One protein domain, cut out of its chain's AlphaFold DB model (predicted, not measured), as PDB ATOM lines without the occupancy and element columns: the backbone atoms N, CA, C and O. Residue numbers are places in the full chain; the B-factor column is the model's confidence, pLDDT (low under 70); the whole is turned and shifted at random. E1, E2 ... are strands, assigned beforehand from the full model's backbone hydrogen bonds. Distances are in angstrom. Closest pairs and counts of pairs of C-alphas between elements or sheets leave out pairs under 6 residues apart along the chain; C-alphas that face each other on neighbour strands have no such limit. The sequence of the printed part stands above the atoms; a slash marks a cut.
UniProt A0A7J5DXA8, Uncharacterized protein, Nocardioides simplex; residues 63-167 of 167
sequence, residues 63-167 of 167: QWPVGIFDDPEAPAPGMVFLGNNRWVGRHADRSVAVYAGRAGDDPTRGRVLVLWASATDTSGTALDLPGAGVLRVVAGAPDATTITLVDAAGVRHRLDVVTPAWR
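Overview. This is residues 63 to 167 of the 167 residues of an uncharacterized protein of Nocardioides simplex (UniProt A0A7J5DXA8). Picture a sandwich of two twisted sheets, a large one of five strands, E1 to E5, and a small one of three, E6 to E8, which covers part of one of its faces. The two sheets come closest where E6 meets the bends of E2 and E3, and the tail after E8 folds back beside that strand. The 105 printed residues hold no named helix and eight strands, E1 to E8 in chain order, in sheet orders E1 E2 E3 E4 E5 and E6 E7 E8, both antiparallel; the class is all strand. The whole is compact, with a radius of gyration of the C-alphas of 12.6 A and spans of 36 by 26 by 23 A.

Arrangement. Start at edge strand E1, residues 67 to 69, which forms a hairpin with E2, residues 81 to 91; N 69 and O 86 are 2.8 A apart, within hydrogen-bond range. E2 bends by 86 degrees at residue 84. It forms a hairpin with E3, residues 94 to 103, where N 98 and O 87 are 2.8 A apart; E3 bends by 53 degrees at residue 100. Next come E4, residues 109 to 117, with N 97 and O 115 2.8 A apart, and edge strand E5, residues 122 to 130, with N 114 and O 125 2.8 A apart. These five form a meander, each strand the antiparallel neighbour of the one before. The chain then changes sheet to a second meander: E6, residues 136 to 140, E7, residues 146 to 150, and E8, residues 156 to 160. Look for N 148 and O 139 at 2.8 A, and N 157 and O 149 at 2.8 A. The sheets form a sandwich, two sheets face to face, their best planes 21 degrees apart. The closest C-alphas of E3 and E6, Ala 100 and Arg 136, are 5.3 A apart, while E5 and E8 are apart.

Along the chain. Find C-alpha 67 at (19.041, 118.946, -48.605), where E1 begins. E2 spans 24.6 A, E3 26.2 A and E4 25.9 A; E5 runs 26.8 A to C-alpha 130 at (13.894, 103.809, -69.564). E7 and E8 each span 13.5 A, and E8 ends at C-alpha 160, (5.949, 113.303, -57.937).

Size, cuts and confidence. The C-alphas of Thr 120 and Ala 153, the two farthest apart, are 39.5 A apart. The printed part has no cut and ends at the chain's last residue, 167. The link from E1 to E2 is long, with 11 residues; the other six are tight. Residues 165 to 166 pair antiparallel with 159 to 160 of E8. The mean pLDDT of the printed part is 95.6, and residue 63 alone is under 70.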
ATOM      1  N   GLN A  63      15.329 113.745 -37.473       68.38
ATOM      2  CA  GLN A  63      16.790 113.772 -37.377       68.38
ATOM      3  C   GLN A  63      17.508 113.795 -38.730       68.38
ATOM      4  O   GLN A  63      18.712 114.046 -38.780       68.38
ATOM      5  N   TRP A  64      16.814 113.518 -39.838       82.44
ATOM      6  CA  TRP A  64      17.480 113.485 -41.138       82.44
ATOM      7  C   TRP A  64      17.747 114.907 -41.650       82.44
ATOM      8  O   TRP A  64      16.822 115.723 -41.709       82.44
ATOM      9  N   PRO A  65      18.993 115.227 -42.046       88.75
ATOM     10  CA  PRO A  65      19.314 116.550 -42.555       88.75
ATOM     11  C   PRO A  65      18.601 116.772 -43.892       88.75
ATOM     12  O   PRO A  65      18.650 115.922 -44.777       88.75
ATOM     13  N   VAL A  66      17.945 117.922 -44.047       93.25
ATOM     14  CA  VAL A  66      17.250 118.298 -45.287       93.25
ATOM     15  C   VAL A  66      18.254 118.868 -46.285       93.25
ATOM     16  O   VAL A  66      19.075 119.713 -45.930       93.25
ATOM     17  N   GLY A  67      18.175 118.440 -47.544       95.56
ATOM     18  CA  GLY A  67      19.041 118.946 -48.605       95.56
ATOM     19  C   GLY A  67      19.367 117.921 -49.682       95.56
ATOM     20  O   GLY A  67      18.834 116.815 -49.701       95.56
ATOM     21  N   ILE A  68      20.246 118.314 -50.602       97.69
ATOM     22  CA  ILE A  68      20.856 117.421 -51.593       97.69
ATOM     23  C   ILE A  68      22.242 117.048 -51.081       97.69
ATOM     24  O   ILE A  68      23.011 117.921 -50.684       97.69
ATOM     25  N   PHE A  69      22.561 115.761 -51.124       97.69
ATOM     26  CA  PHE A  69      23.830 115.210 -50.676       97.69
ATOM     27  C   PHE A  69      24.446 114.410 -51.816       97.69
ATOM     28  O   PHE A  69      23.775 113.559 -52.404       97.69
ATOM     29  N   ASP A  70      25.727 114.646 -52.097       97.38
ATOM     30  CA  ASP A  70      26.528 113.842 -53.028       97.38
ATOM     31  C   ASP A  70      26.959 112.521 -52.365       97.38
ATOM     32  O   ASP A  70      28.138 112.209 -52.233       97.38
ATOM     33  N   ASP A  71      25.961 111.774 -51.896       94.00
ATOM     34  CA  ASP A  71      26.092 110.469 -51.265       94.00
ATOM     35  C   ASP A  71      25.442 109.409 -52.176       94.00
ATOM     36  O   ASP A  71      24.215 109.425 -52.346       94.00
ATOM     37  N   PRO A  72      26.237 108.529 -52.814       93.94
ATOM     38  CA  PRO A  72      25.724 107.469 -53.671       93.94
ATOM     39  C   PRO A  72      25.229 106.249 -52.881       93.94
ATOM     40  O   PRO A  72      24.665 105.333 -53.485       93.94
ATOM     41  N   GLU A  73      25.453 106.191 -51.565       94.81
ATOM     42  CA  GLU A  73      25.050 105.060 -50.741       94.81
ATOM     43  C   GLU A  73      23.529 105.044 -50.572       94.81
ATOM     44  O   GLU A  73      22.908 106.012 -50.133       94.81
ATOM     45  N   ALA A  74      22.915 103.923 -50.941       93.62
ATOM     46  CA  ALA A  74      21.482 103.705 -50.835       93.62
ATOM     47  C   ALA A  74      21.212 102.351 -50.169       93.62
ATOM     48  O   ALA A  74      22.021 101.432 -50.317       93.62
ATOM     49  N   PRO A  75      20.064 102.176 -49.492       93.62
ATOM     50  CA  PRO A  75      19.712 100.924 -48.823       93.62
ATOM     51  C   PRO A  75      19.184  99.887 -49.826       93.62
ATOM     52  O   PRO A  75      18.082  99.356 -49.701       93.62
ATOM     53  N   ALA A  76      19.970  99.621 -50.865       93.12
ATOM     54  CA  ALA A  76      19.706  98.625 -51.884       93.12
ATOM     55  C   ALA A  76      21.034  97.999 -52.340       93.12
ATOM     56  O   ALA A  76      22.038  98.703 -52.458       93.12
ATOM     57  N   PRO A  77      21.068  96.689 -52.639       94.19
ATOM     58  CA  PRO A  77      22.258  96.056 -53.193       94.19
ATOM     59  C   PRO A  77      22.688  96.704 -54.516       94.19
ATOM     60  O   PRO A  77      21.846  96.971 -55.378       94.19
ATOM     61  N   GLY A  78      24.000  96.842 -54.734       93.44
ATOM     62  CA  GLY A  78      24.569  97.422 -55.963       93.44
ATOM     63  C   GLY A  78      24.135  96.722 -57.260       93.44
ATOM     64  O   GLY A  78      24.030  97.345 -58.311       93.44
ATOM     65  N   MET A  79      23.814  95.428 -57.176       94.94
ATOM     66  CA  MET A  79      23.254  94.637 -58.282       94.94
ATOM     67  C   MET A  79      21.838  95.069 -58.703       94.94
ATOM     68  O   MET A  79      21.424  94.782 -59.818       94.94
ATOM     69  N   VAL A  80      21.102  95.766 -57.832       94.94
ATOM     70  CA  VAL A  80      19.752  96.286 -58.103       94.94
ATOM     71  C   VAL A  80      19.797  97.785 -58.379       94.94
ATOM     72  O   VAL A  80      19.077  98.284 -59.247       94.94
ATOM     73  N   PHE A  81      20.635  98.524 -57.662       97.88
ATOM     74  CA  PHE A  81      20.674  99.975 -57.741       97.88
ATOM     75  C   PHE A  81      22.091 100.493 -57.535       97.88
ATOM     76  O   PHE A  81      22.744 100.165 -56.550       97.88
ATOM     77  N   LEU A  82      22.543 101.339 -58.455       97.94
ATOM     78  CA  LEU A  82      23.802 102.061 -58.336       97.94
ATOM     79  C   LEU A  82      23.476 103.538 -58.145       97.94
ATOM     80  O   LEU A  82      23.120 104.223 -59.111       97.94
ATOM     81  N   GLY A  83      23.552 103.995 -56.895       97.56
ATOM     82  CA  GLY A  83      23.268 105.375 -56.520       97.56
ATOM     83  C   GLY A  83      24.319 106.357 -57.029       97.56
ATOM     84  O   GLY A  83      25.465 106.002 -57.300       97.56
ATOM     85  N   ASN A  84      23.891 107.603 -57.190       98.00
ATOM     86  CA  ASN A  84      24.710 108.725 -57.634       98.00
ATOM     87  C   ASN A  84      24.673 109.852 -56.598       98.00
ATOM     88  O   ASN A  84      25.712 110.331 -56.160       98.00
ATOM     89  N   ASN A  85      23.469 110.253 -56.188       98.56
ATOM     90  CA  ASN A  85      23.262 111.191 -55.094       98.56
ATOM     91  C   ASN A  85      21.906 110.951 -54.418       98.56
ATOM     92  O   ASN A  85      21.077 110.176 -54.911       98.56
ATOM     93  N   ARG A  86      21.654 111.661 -53.316       98.12
ATOM     94  CA  ARG A  86      20.350 111.654 -52.651       98.12
ATOM     95  C   ARG A  86      19.852 113.054 -52.344       98.12
ATOM     96  O   ARG A  86      20.625 113.994 -52.173       98.12
ATOM     97  N   TRP A  87      18.545 113.172 -52.213       98.00
ATOM     98  CA  TRP A  87      17.888 114.316 -51.603       98.00
ATOM     99  C   TRP A  87      17.066 113.856 -50.409       98.00
ATOM    100  O   TRP A  87      16.522 112.755 -50.423       98.00
ATOM    101  N   VAL A  88      16.973 114.700 -49.391       96.94
ATOM    102  CA  VAL A  88      16.145 114.480 -48.208       96.94
ATOM    103  C   VAL A  88      15.279 115.712 -47.973       96.94
ATOM    104  O   VAL A  88      15.773 116.840 -48.023       96.94
ATOM    105  N   GLY A  89      14.000 115.493 -47.683       95.56
ATOM    106  CA  GLY A  89      13.045 116.531 -47.309       95.56
ATOM    107  C   GLY A  89      11.990 116.021 -46.337       95.56
ATOM    108  O   GLY A  89      12.078 114.903 -45.829       95.56
ATOM    109  N   ARG A  90      10.989 116.860 -46.064       94.00
ATOM    110  CA  ARG A  90       9.890 116.545 -45.143       94.00
ATOM    111  C   ARG A  90       8.553 116.857 -45.785       94.00
ATOM    112  O   ARG A  90       8.392 117.923 -46.370       94.00
ATOM    113  N   HIS A  91       7.606 115.947 -45.619       93.56
ATOM    114  CA  HIS A  91       6.227 116.127 -46.041       93.56
ATOM    115  C   HIS A  91       5.311 115.635 -44.922       93.56
ATOM    116  O   HIS A  91       5.373 114.467 -44.534       93.56
ATOM    117  N   ALA A  92       4.476 116.538 -44.405       91.19
ATOM    118  CA  ALA A  92       3.717 116.319 -43.176       91.19
ATOM    119  C   ALA A  92       4.634 115.864 -42.015       91.19
ATOM    120  O   ALA A  92       5.662 116.490 -41.755       91.19
ATOM    121  N   ASP A  93       4.264 114.793 -41.320       89.38
ATOM    122  CA  ASP A  93       4.985 114.180 -40.203       89.38
ATOM    123  C   ASP A  93       6.068 113.180 -40.645       89.38
ATOM    124  O   ASP A  93       6.718 112.556 -39.808       89.38
ATOM    125  N   ARG A  94       6.301 113.029 -41.955       92.81
ATOM    126  CA  ARG A  94       7.236 112.038 -42.497       92.81
ATOM    127  C   ARG A  94       8.455 112.693 -43.129       92.81
ATOM    128  O   ARG A  94       8.372 113.709 -43.825       92.81
ATOM    129  N   SER A  95       9.596 112.049 -42.931       94.50
ATOM    130  CA  SER A  95      10.812 112.328 -43.684       94.50
ATOM    131  C   SER A  95      10.815 111.509 -44.963       94.50
ATOM    132  O   SER A  95      10.372 110.359 -44.989       94.50
ATOM    133  N   VAL A  96      11.315 112.110 -46.035       96.06
ATOM    134  CA  VAL A  96      11.425 111.462 -47.335       96.06
ATOM    135  C   VAL A  96      12.844 111.583 -47.860       96.06
ATOM    136  O   VAL A  96      13.431 112.662 -47.849       96.06
ATOM    137  N   ALA A  97      13.397 110.466 -48.319       96.81
ATOM    138  CA  ALA A  97      14.688 110.396 -48.978       96.81
ATOM    139  C   ALA A  97      14.507 109.865 -50.402       96.81
ATOM    140  O   ALA A  97      13.887 108.826 -50.622       96.81
ATOM    141  N   VAL A  98      15.059 110.582 -51.373       98.00
ATOM    142  CA  VAL A  98      15.020 110.236 -52.792       98.00
ATOM    143  C   VAL A  98      16.444 109.988 -53.258       98.00
ATOM    144  O   VAL A  98      17.234 110.922 -53.379       98.00
ATOM    145  N   TYR A  99      16.769 108.729 -53.522       98.44
ATOM    146  CA  TYR A  99      18.060 108.313 -54.062       98.44
ATOM    147  C   TYR A  99      17.948 108.239 -55.577       98.44
ATOM    148  O   TYR A  99      17.083 107.532 -56.093       98.44
ATOM    149  N   ALA A 100      18.818 108.942 -56.294       98.56
ATOM    150  CA  ALA A 100      18.874 108.906 -57.749       98.56
ATOM    151  C   ALA A 100      20.119 108.161 -58.218       98.56
ATOM    152  O   ALA A 100      21.194 108.271 -57.627       98.56
ATOM    153  N   GLY A 101      19.967 107.399 -59.293       98.44
ATOM    154  CA  GLY A 101      21.053 106.628 -59.869       98.44
ATOM    155  C   GLY A 101      20.613 105.904 -61.130       98.44
ATOM    156  O   GLY A 101      19.809 106.414 -61.915       98.44
ATOM    157  N   ARG A 102      21.144 104.700 -61.328       98.38
ATOM    158  CA  ARG A 102      20.749 103.796 -62.415       98.38
ATOM    159  C   ARG A 102      20.420 102.409 -61.886       98.38
ATOM    160  O   ARG A 102      20.829 102.039 -60.782       98.38
ATOM    161  N   ALA A 103      19.708 101.630 -62.688       98.12
ATOM    162  CA  ALA A 103      19.502 100.220 -62.406       98.12
ATOM    163  C   ALA A 103      20.856  99.478 -62.425       98.12
ATOM    164  O   ALA A 103      21.694  99.701 -63.302       98.12
ATOM    165  N   GLY A 104      21.094  98.630 -61.423       97.12
ATOM    166  CA  GLY A 104      22.335  97.851 -61.323       97.12
ATOM    167  C   GLY A 104      22.432  96.753 -62.386       97.12
ATOM    168  O   GLY A 104      23.524  96.411 -62.832       97.12
ATOM    169  N   ASP A 105      21.278  96.259 -62.831       96.88
ATOM    170  CA  ASP A 105      21.107  95.205 -63.827       96.88
ATOM    171  C   ASP A 105      21.051  95.723 -65.275       96.88
ATOM    172  O   ASP A 105      21.220  94.943 -66.210       96.88
ATOM    173  N   ASP A 106      20.830  97.025 -65.481       97.19
ATOM    174  CA  ASP A 106      20.717  97.633 -66.809       97.19
ATOM    175  C   ASP A 106      21.177  99.102 -66.798       97.19
ATOM    176  O   ASP A 106      20.458  99.979 -66.309       97.19
ATOM    177  N   PRO A 107      22.342  99.419 -67.389       96.19
ATOM    178  CA  PRO A 107      22.888 100.768 -67.343       96.19
ATOM    179  C   PRO A 107      22.108 101.790 -68.181       96.19
ATOM    180  O   PRO A 107      22.387 102.982 -68.070       96.19
ATOM    181  N   THR A 108      21.160 101.359 -69.020       97.75
ATOM    182  CA  THR A 108      20.331 102.256 -69.842       97.75
ATOM    183  C   THR A 108      19.106 102.786 -69.095       97.75
ATOM    184  O   THR A 108      18.479 103.752 -69.538       97.75
ATOM    185  N   ARG A 109      18.769 102.195 -67.943       98.06
ATOM    186  CA  ARG A 109      17.626 102.593 -67.118       98.06
ATOM    187  C   ARG A 109      18.067 103.474 -65.955       98.06
ATOM    188  O   ARG A 109      18.806 103.036 -65.073       98.06
ATOM    189  N   GLY A 110      17.523 104.690 -65.920       98.44
ATOM    190  CA  GLY A 110      17.514 105.500 -64.709       98.44
ATOM    191  C   GLY A 110      16.673 104.818 -63.651       98.44
ATOM    192  O   GLY A 110      15.633 104.247 -63.971       98.44
ATOM    193  N   ARG A 111      17.124 104.862 -62.399       98.56
ATOM    194  CA  ARG A 111      16.354 104.345 -61.269       98.56
ATOM    195  C   ARG A 111      16.336 105.374 -60.154       98.56
ATOM    196  O   ARG A 111      17.324 106.074 -59.925       98.56
ATOM    197  N   VAL A 112      15.203 105.458 -59.475       98.44
ATOM    198  CA  VAL A 112      15.019 106.246 -58.260       98.44
ATOM    199  C   VAL A 112      14.481 105.339 -57.167       98.44
ATOM    200  O   VAL A 112      13.594 104.529 -57.429       98.44
ATOM    201  N   LEU A 113      14.996 105.490 -55.951       98.00
ATOM    202  CA  LEU A 113      14.401 104.910 -54.749       98.00
ATOM    203  C   LEU A 113      13.817 106.041 -53.909       98.00
ATOM    204  O   LEU A 113      14.543 106.945 -53.500       98.00
ATOM    205  N   VAL A 114      12.515 105.985 -53.657       97.69
ATOM    206  CA  VAL A 114      11.816 106.893 -52.747       97.69
ATOM    207  C   VAL A 114      11.580 106.144 -51.447       97.69
ATOM    208  O   VAL A 114      10.909 105.114 -51.446       97.69
ATOM    209  N   LEU A 115      12.138 106.646 -50.351       96.44
ATOM    210  CA  LEU A 115      11.962 106.108 -49.009       96.44
ATOM    211  C   LEU A 115      11.238 107.121 -48.147       96.44
ATOM    212  O   LEU A 115      11.628 108.282 -48.084       96.44
ATOM    213  N   TRP A 116      10.229 106.648 -47.445       95.25
ATOM    214  CA  TRP A 116       9.461 107.407 -46.482       95.25
ATOM    215  C   TRP A 116       9.679 106.820 -45.099       95.25
ATOM    216  O   TRP A 116       9.551 105.608 -44.936       95.25
ATOM    217  N   ALA A 117       9.947 107.667 -44.115       93.25
ATOM    218  CA  ALA A 117      10.145 107.269 -42.729       93.25
ATOM    219  C   ALA A 117       9.311 108.146 -41.786       93.25
ATOM    220  O   ALA A 117       9.211 109.359 -41.971       93.25
ATOM    221  N   SER A 118       8.714 107.517 -40.780       91.25
ATOM    222  CA  SER A 118       8.127 108.151 -39.596       91.25
ATOM    223  C   SER A 118       8.727 107.516 -38.336       91.25
ATOM    224  O   SER A 118       9.558 106.612 -38.433       91.25
ATOM    225  N   ALA A 119       8.289 107.948 -37.151       85.81
ATOM    226  CA  ALA A 119       8.717 107.358 -35.882       85.81
ATOM    227  C   ALA A 119       8.480 105.836 -35.788       85.81
ATOM    228  O   ALA A 119       9.188 105.139 -35.063       85.81
ATOM    229  N   THR A 120       7.469 105.318 -36.493       88.50
ATOM    230  CA  THR A 120       6.980 103.940 -36.322       88.50
ATOM    231  C   THR A 120       7.032 103.097 -37.588       88.50
ATOM    232  O   THR A 120       6.775 101.898 -37.512       88.50
ATOM    233  N   ASP A 121       7.289 103.697 -38.751       90.56
ATOM    234  CA  ASP A 121       7.182 103.005 -40.033       90.56
ATOM    235  C   ASP A 121       8.214 103.497 -41.052       90.56
ATOM    236  O   ASP A 121       8.637 104.654 -41.053       90.56
ATOM    237  N   THR A 122       8.616 102.602 -41.949       92.50
ATOM    238  CA  THR A 122       9.451 102.915 -43.106       92.50
ATOM    239  C   THR A 122       8.932 102.166 -44.323       92.50
ATOM    240  O   THR A 122       8.798 100.946 -44.315       92.50
ATOM    241  N   SER A 123       8.692 102.896 -45.407       94.19
ATOM    242  CA  SER A 123       8.171 102.347 -46.659       94.19
ATOM    243  C   SER A 123       8.992 102.841 -47.844       94.19
ATOM    244  O   SER A 123       9.440 103.986 -47.843       94.19
ATOM    245  N   GLY A 124       9.161 102.009 -48.871       95.19
ATOM    246  CA  GLY A 124       9.973 102.336 -50.039       95.19
ATOM    247  C   GLY A 124       9.297 102.007 -51.363       95.19
ATOM    248  O   GLY A 124       8.484 101.091 -51.451       95.19
ATOM    249  N   THR A 125       9.639 102.744 -52.414       97.00
ATOM    250  CA  THR A 125       9.227 102.449 -53.792       97.00
ATOM    251  C   THR A 125      10.379 102.728 -54.745       97.00
ATOM    252  O   THR A 125      11.070 103.738 -54.619       97.00
ATOM    253  N   ALA A 126      10.586 101.828 -55.703       97.19
ATOM    254  CA  ALA A 126      11.558 101.993 -56.774       97.19
ATOM    255  C   ALA A 126      10.847 102.367 -58.076       97.19
ATOM    256  O   ALA A 126       9.816 101.780 -58.405       97.19
ATOM    257  N   LEU A 127      11.410 103.312 -58.823       98.19
ATOM    258  CA  LEU A 127      10.888 103.758 -60.111       98.19
ATOM    259  C   LEU A 127      11.975 103.725 -61.165       98.19
ATOM    260  O   LEU A 127      13.068 104.244 -60.945       98.19
ATOM    261  N   ASP A 128      11.630 103.176 -62.323       98.06
ATOM    262  CA  ASP A 128      12.504 103.146 -63.488       98.06
ATOM    263  C   ASP A 128      12.132 104.248 -64.476       98.06
ATOM    264  O   ASP A 128      10.955 104.570 -64.660       98.06
ATOM    265  N   LEU A 129      13.146 104.780 -65.153       98.00
ATOM    266  CA  LEU A 129      13.012 105.664 -66.303       98.00
ATOM    267  C   LEU A 129      13.841 105.104 -67.472       98.00
ATOM    268  O   LEU A 129      15.068 105.277 -67.507       98.00
ATOM    269  N   PRO A 130      13.206 104.384 -68.414       97.81
ATOM    270  CA  PRO A 130      13.894 103.809 -69.564       97.81
ATOM    271  C   PRO A 130      14.589 104.865 -70.425       97.81
ATOM    272  O   PRO A 130      14.013 105.906 -70.726       97.81
ATOM    273  N   GLY A 131      15.827 104.587 -70.840       97.44
ATOM    274  CA  GLY A 131      16.613 105.461 -71.718       97.44
ATOM    275  C   GLY A 131      17.321 106.626 -71.020       97.44
ATOM    276  O   GLY A 131      18.133 107.290 -71.657       97.44
ATOM    277  N   ALA A 132      17.074 106.860 -69.728       97.75
ATOM    278  CA  ALA A 132      17.691 107.965 -68.991       97.75
ATOM    279  C   ALA A 132      19.154 107.698 -68.575       97.75
ATOM    280  O   ALA A 132      19.922 108.630 -68.331       97.75
ATOM    281  N   GLY A 133      19.574 106.433 -68.476       97.31
ATOM    282  CA  GLY A 133      20.902 106.094 -67.962       97.31
ATOM    283  C   GLY A 133      21.074 106.483 -66.489       97.31
ATOM    284  O   GLY A 133      20.315 106.032 -65.644       97.31
ATOM    285  N   VAL A 134      22.084 107.286 -66.143       98.06
ATOM    286  CA  VAL A 134      22.298 107.738 -64.753       98.06
ATOM    287  C   VAL A 134      21.449 108.971 -64.459       98.06
ATOM    288  O   VAL A 134      21.536 109.963 -65.178       98.06
ATOM    289  N   LEU A 135      20.685 108.933 -63.367       98.69
ATOM    290  CA  LEU A 135      19.948 110.084 -62.847       98.69
ATOM    291  C   LEU A 135      20.716 110.804 -61.729       98.69
ATOM    292  O   LEU A 135      21.485 110.195 -60.981       98.69
ATOM    293  N   ARG A 136      20.469 112.108 -61.588       98.69
ATOM    294  CA  ARG A 136      20.927 112.938 -60.464       98.69
ATOM    295  C   ARG A 136      19.806 113.856 -59.992       98.69
ATOM    296  O   ARG A 136      19.180 114.520 -60.815       98.69
ATOM    297  N   VAL A 137      19.578 113.952 -58.685       98.56
ATOM    298  CA  VAL A 137      18.693 114.980 -58.116       98.56
ATOM    299  C   VAL A 137      19.382 116.342 -58.171       98.56
ATOM    300  O   VAL A 137      20.528 116.459 -57.741       98.56
ATOM    301  N   VAL A 138      18.686 117.372 -58.663       98.44
ATOM    302  CA  VAL A 138      19.215 118.752 -58.732       98.44
ATOM    303  C   VAL A 138      18.362 119.785 -58.011       98.44
ATOM    304  O   VAL A 138      18.854 120.870 -57.713       98.44
ATOM    305  N   ALA A 139      17.099 119.476 -57.727       97.38
ATOM    306  CA  ALA A 139      16.236 120.328 -56.921       97.38
ATOM    307  C   ALA A 139      15.110 119.504 -56.296       97.38
ATOM    308  O   ALA A 139      14.588 118.591 -56.936       97.38
ATOM    309  N   GLY A 140      14.700 119.874 -55.086       95.62
ATOM    310  CA  GLY A 140      13.455 119.414 -54.479       95.62
ATOM    311  C   GLY A 140      12.560 120.593 -54.131       95.62
ATOM    312  O   GLY A 140      13.057 121.656 -53.755       95.62
ATOM    313  N   ALA A 141      11.251 120.427 -54.306       92.50
ATOM    314  CA  ALA A 141      10.278 121.433 -53.911       92.50
ATOM    315  C   ALA A 141      10.287 121.620 -52.378       92.50
ATOM    316  O   ALA A 141      10.496 120.641 -51.654       92.50
ATOM    317  N   PRO A 142      10.044 122.843 -51.862       89.94
ATOM    318  CA  PRO A 142      10.038 123.104 -50.418       89.94
ATOM    319  C   PRO A 142       9.023 122.266 -49.629       89.94
ATOM    320  O   PRO A 142       9.241 121.988 -48.457       89.94
ATOM    321  N   ASP A 143       7.926 121.865 -50.272       91.62
ATOM    322  CA  ASP A 143       6.845 121.047 -49.706       91.62
ATOM    323  C   ASP A 143       7.062 119.531 -49.884       91.62
ATOM    324  O   ASP A 143       6.175 118.732 -49.561       91.62
ATOM    325  N   ALA A 144       8.221 119.143 -50.431       93.25
ATOM    326  CA  ALA A 144       8.609 117.765 -50.703       93.25
ATOM    327  C   ALA A 144       7.636 116.985 -51.611       93.25
ATOM    328  O   ALA A 144       7.650 115.756 -51.609       93.25
ATOM    329  N   THR A 145       6.817 117.669 -52.419       95.75
ATOM    330  CA  THR A 145       5.869 117.000 -53.327       95.75
ATOM    331  C   THR A 145       6.494 116.615 -54.662       95.75
ATOM    332  O   THR A 145       6.084 115.635 -55.280       95.75
ATOM    333  N   THR A 146       7.493 117.376 -55.115       97.31
ATOM    334  CA  THR A 146       8.110 117.209 -56.436       97.31
ATOM    335  C   THR A 146       9.630 117.286 -56.359       97.31
ATOM    336  O   THR A 146      10.178 118.205 -55.749       97.31
ATOM    337  N   ILE A 147      10.319 116.383 -57.061       97.94
ATOM    338  CA  ILE A 147      11.770 116.432 -57.295       97.94
ATOM    339  C   ILE A 147      12.056 116.672 -58.771       97.94
ATOM    340  O   ILE A 147      11.403 116.109 -59.648       97.94
ATOM    341  N   THR A 148      13.064 117.497 -59.049       98.56
ATOM    342  CA  THR A 148      13.653 117.626 -60.382       98.56
ATOM    343  C   THR A 148      14.944 116.820 -60.445       98.56
ATOM    344  O   THR A 148      15.874 117.037 -59.661       98.56
ATOM    345  N   LEU A 149      14.995 115.912 -61.412       98.69
ATOM    346  CA  LEU A 149      16.149 115.089 -61.729       98.69
ATOM    347  C   LEU A 149      16.710 115.485 -63.091       98.69
ATOM    348  O   LEU A 149      15.997 116.039 -63.926       98.69
ATOM    349  N   VAL A 150      17.983 115.191 -63.315       98.69
ATOM    350  CA  VAL A 150      18.632 115.325 -64.619       98.69
ATOM    351  C   VAL A 150      19.212 113.977 -65.006       98.69
ATOM    352  O   VAL A 150      19.761 113.281 -64.149       98.69
ATOM    353  N   ASP A 151      19.055 113.601 -66.267       98.50
ATOM    354  CA  ASP A 151      19.605 112.364 -66.810       98.50
ATOM    355  C   ASP A 151      21.009 112.542 -67.410       98.50
ATOM    356  O   ASP A 151      21.582 113.636 -67.401       98.50
ATOM    357  N   ALA A 152      21.569 111.456 -67.946       95.62
ATOM    358  CA  ALA A 152      22.905 111.456 -68.537       95.62
ATOM    359  C   ALA A 152      23.034 112.361 -69.780       95.62
ATOM    360  O   ALA A 152      24.144 112.758 -70.130       95.62
ATOM    361  N   ALA A 153      21.920 112.695 -70.438       97.38
ATOM    362  CA  ALA A 153      21.868 113.598 -71.584       97.38
ATOM    363  C   ALA A 153      21.608 115.063 -71.181       97.38
ATOM    364  O   ALA A 153      21.584 115.942 -72.044       97.38
ATOM    365  N   GLY A 154      21.423 115.352 -69.890       97.75
ATOM    366  CA  GLY A 154      21.104 116.691 -69.398       97.75
ATOM    367  C   GLY A 154      19.612 117.038 -69.446       97.75
ATOM    368  O   GLY A 154      19.247 118.182 -69.161       97.75
ATOM    369  N   VAL A 155      18.734 116.087 -69.788       98.38
ATOM    370  CA  VAL A 155      17.283 116.307 -69.824       98.38
ATOM    371  C   VAL A 155      16.742 116.316 -68.401       98.38
ATOM    372  O   VAL A 155      17.114 115.492 -67.564       98.38
ATOM    373  N   ARG A 156      15.857 117.278 -68.119       98.44
ATOM    374  CA  ARG A 156      15.213 117.421 -66.814       98.44
ATOM    375  C   ARG A 156      13.924 116.616 -66.756       98.44
ATOM    376  O   ARG A 156      13.050 116.803 -67.596       98.44
ATOM    377  N   HIS A 157      13.789 115.825 -65.704       98.38
ATOM    378  CA  HIS A 157      12.617 115.006 -65.405       98.38
ATOM    379  C   HIS A 157      12.006 115.449 -64.083       98.38
ATOM    380  O   HIS A 157      12.728 115.851 -63.166       98.38
ATOM    381  N   ARG A 158      10.679 115.386 -63.973       98.25
ATOM    382  CA  ARG A 158       9.971 115.663 -62.722       98.25
ATOM    383  C   ARG A 158       9.396 114.375 -62.159       98.25
ATOM    384  O   ARG A 158       8.788 113.589 -62.880       98.25
ATOM    385  N   LEU A 159       9.597 114.183 -60.866       98.31
ATOM    386  CA  LEU A 159       9.052 113.075 -60.099       98.31
ATOM    387  C   LEU A 159       8.089 113.638 -59.062       98.31
ATOM    388  O   LEU A 159       8.486 114.483 -58.259       98.31
ATOM    389  N   ASP A 160       6.853 113.156 -59.071       97.69
ATOM    390  CA  ASP A 160       5.949 113.303 -57.937       97.69
ATOM    391  C   ASP A 160       6.367 112.319 -56.849       97.69
ATOM    392  O   ASP A 160       6.544 111.134 -57.122       97.69
ATOM    393  N   VAL A 161       6.587 112.817 -55.639       95.44
ATOM    394  CA  VAL A 161       7.101 112.025 -54.517       95.44
ATOM    395  C   VAL A 161       5.967 111.407 -53.699       95.44
ATOM    396  O   VAL A 161       6.139 110.331 -53.127       95.44
ATOM    397  N   VAL A 162       4.811 112.078 -53.645       94.50
ATOM    398  CA  VAL A 162       3.643 111.681 -52.839       94.50
ATOM    399  C   VAL A 162       2.923 110.512 -53.493       94.50
ATOM    400  O   VAL A 162       2.590 109.528 -52.836       94.50
ATOM    401  N   THR A 163       2.722 110.604 -54.805       93.94
ATOM    402  CA  THR A 163       2.321 109.487 -55.656       93.94
ATOM    403  C   THR A 163       3.504 109.173 -56.557       93.94
ATOM    404  O   THR A 163       3.567 109.767 -57.633       93.94
ATOM    405  N   PRO A 164       4.448 108.305 -56.135       91.12
ATOM    406  CA  PRO A 164       5.685 108.057 -56.865       91.12
ATOM    407  C   PRO A 164       5.406 107.770 -58.342       91.12
ATOM    408  O   PRO A 164       4.945 106.684 -58.696       91.12
ATOM    409  N   ALA A 165       5.625 108.775 -59.192       96.19
ATOM    410  CA  ALA A 165       5.322 108.733 -60.616       96.19
ATOM    411  C   ALA A 165       6.025 109.875 -61.358       96.19
ATOM    412  O   ALA A 165       6.124 111.003 -60.870       96.19
ATOM    413  N   TRP A 166       6.485 109.584 -62.572       96.56
ATOM    414  CA  TRP A 166       7.026 110.590 -63.482       96.56
ATOM    415  C   TRP A 166       5.919 111.543 -63.961       96.56
ATOM    416  O   TRP A 166       4.792 111.106 -64.212       96.56
ATOM    417  N   ARG A 167       6.242 112.835 -64.065       92.06
ATOM    418  CA  ARG A 167       5.332 113.920 -64.467       92.06
ATOM    419  C   ARG A 167       5.738 114.540 -65.796       92.06
ATOM    420  O   ARG A 167       6.959 114.728 -66.006       92.06
TER     421      ARG A 167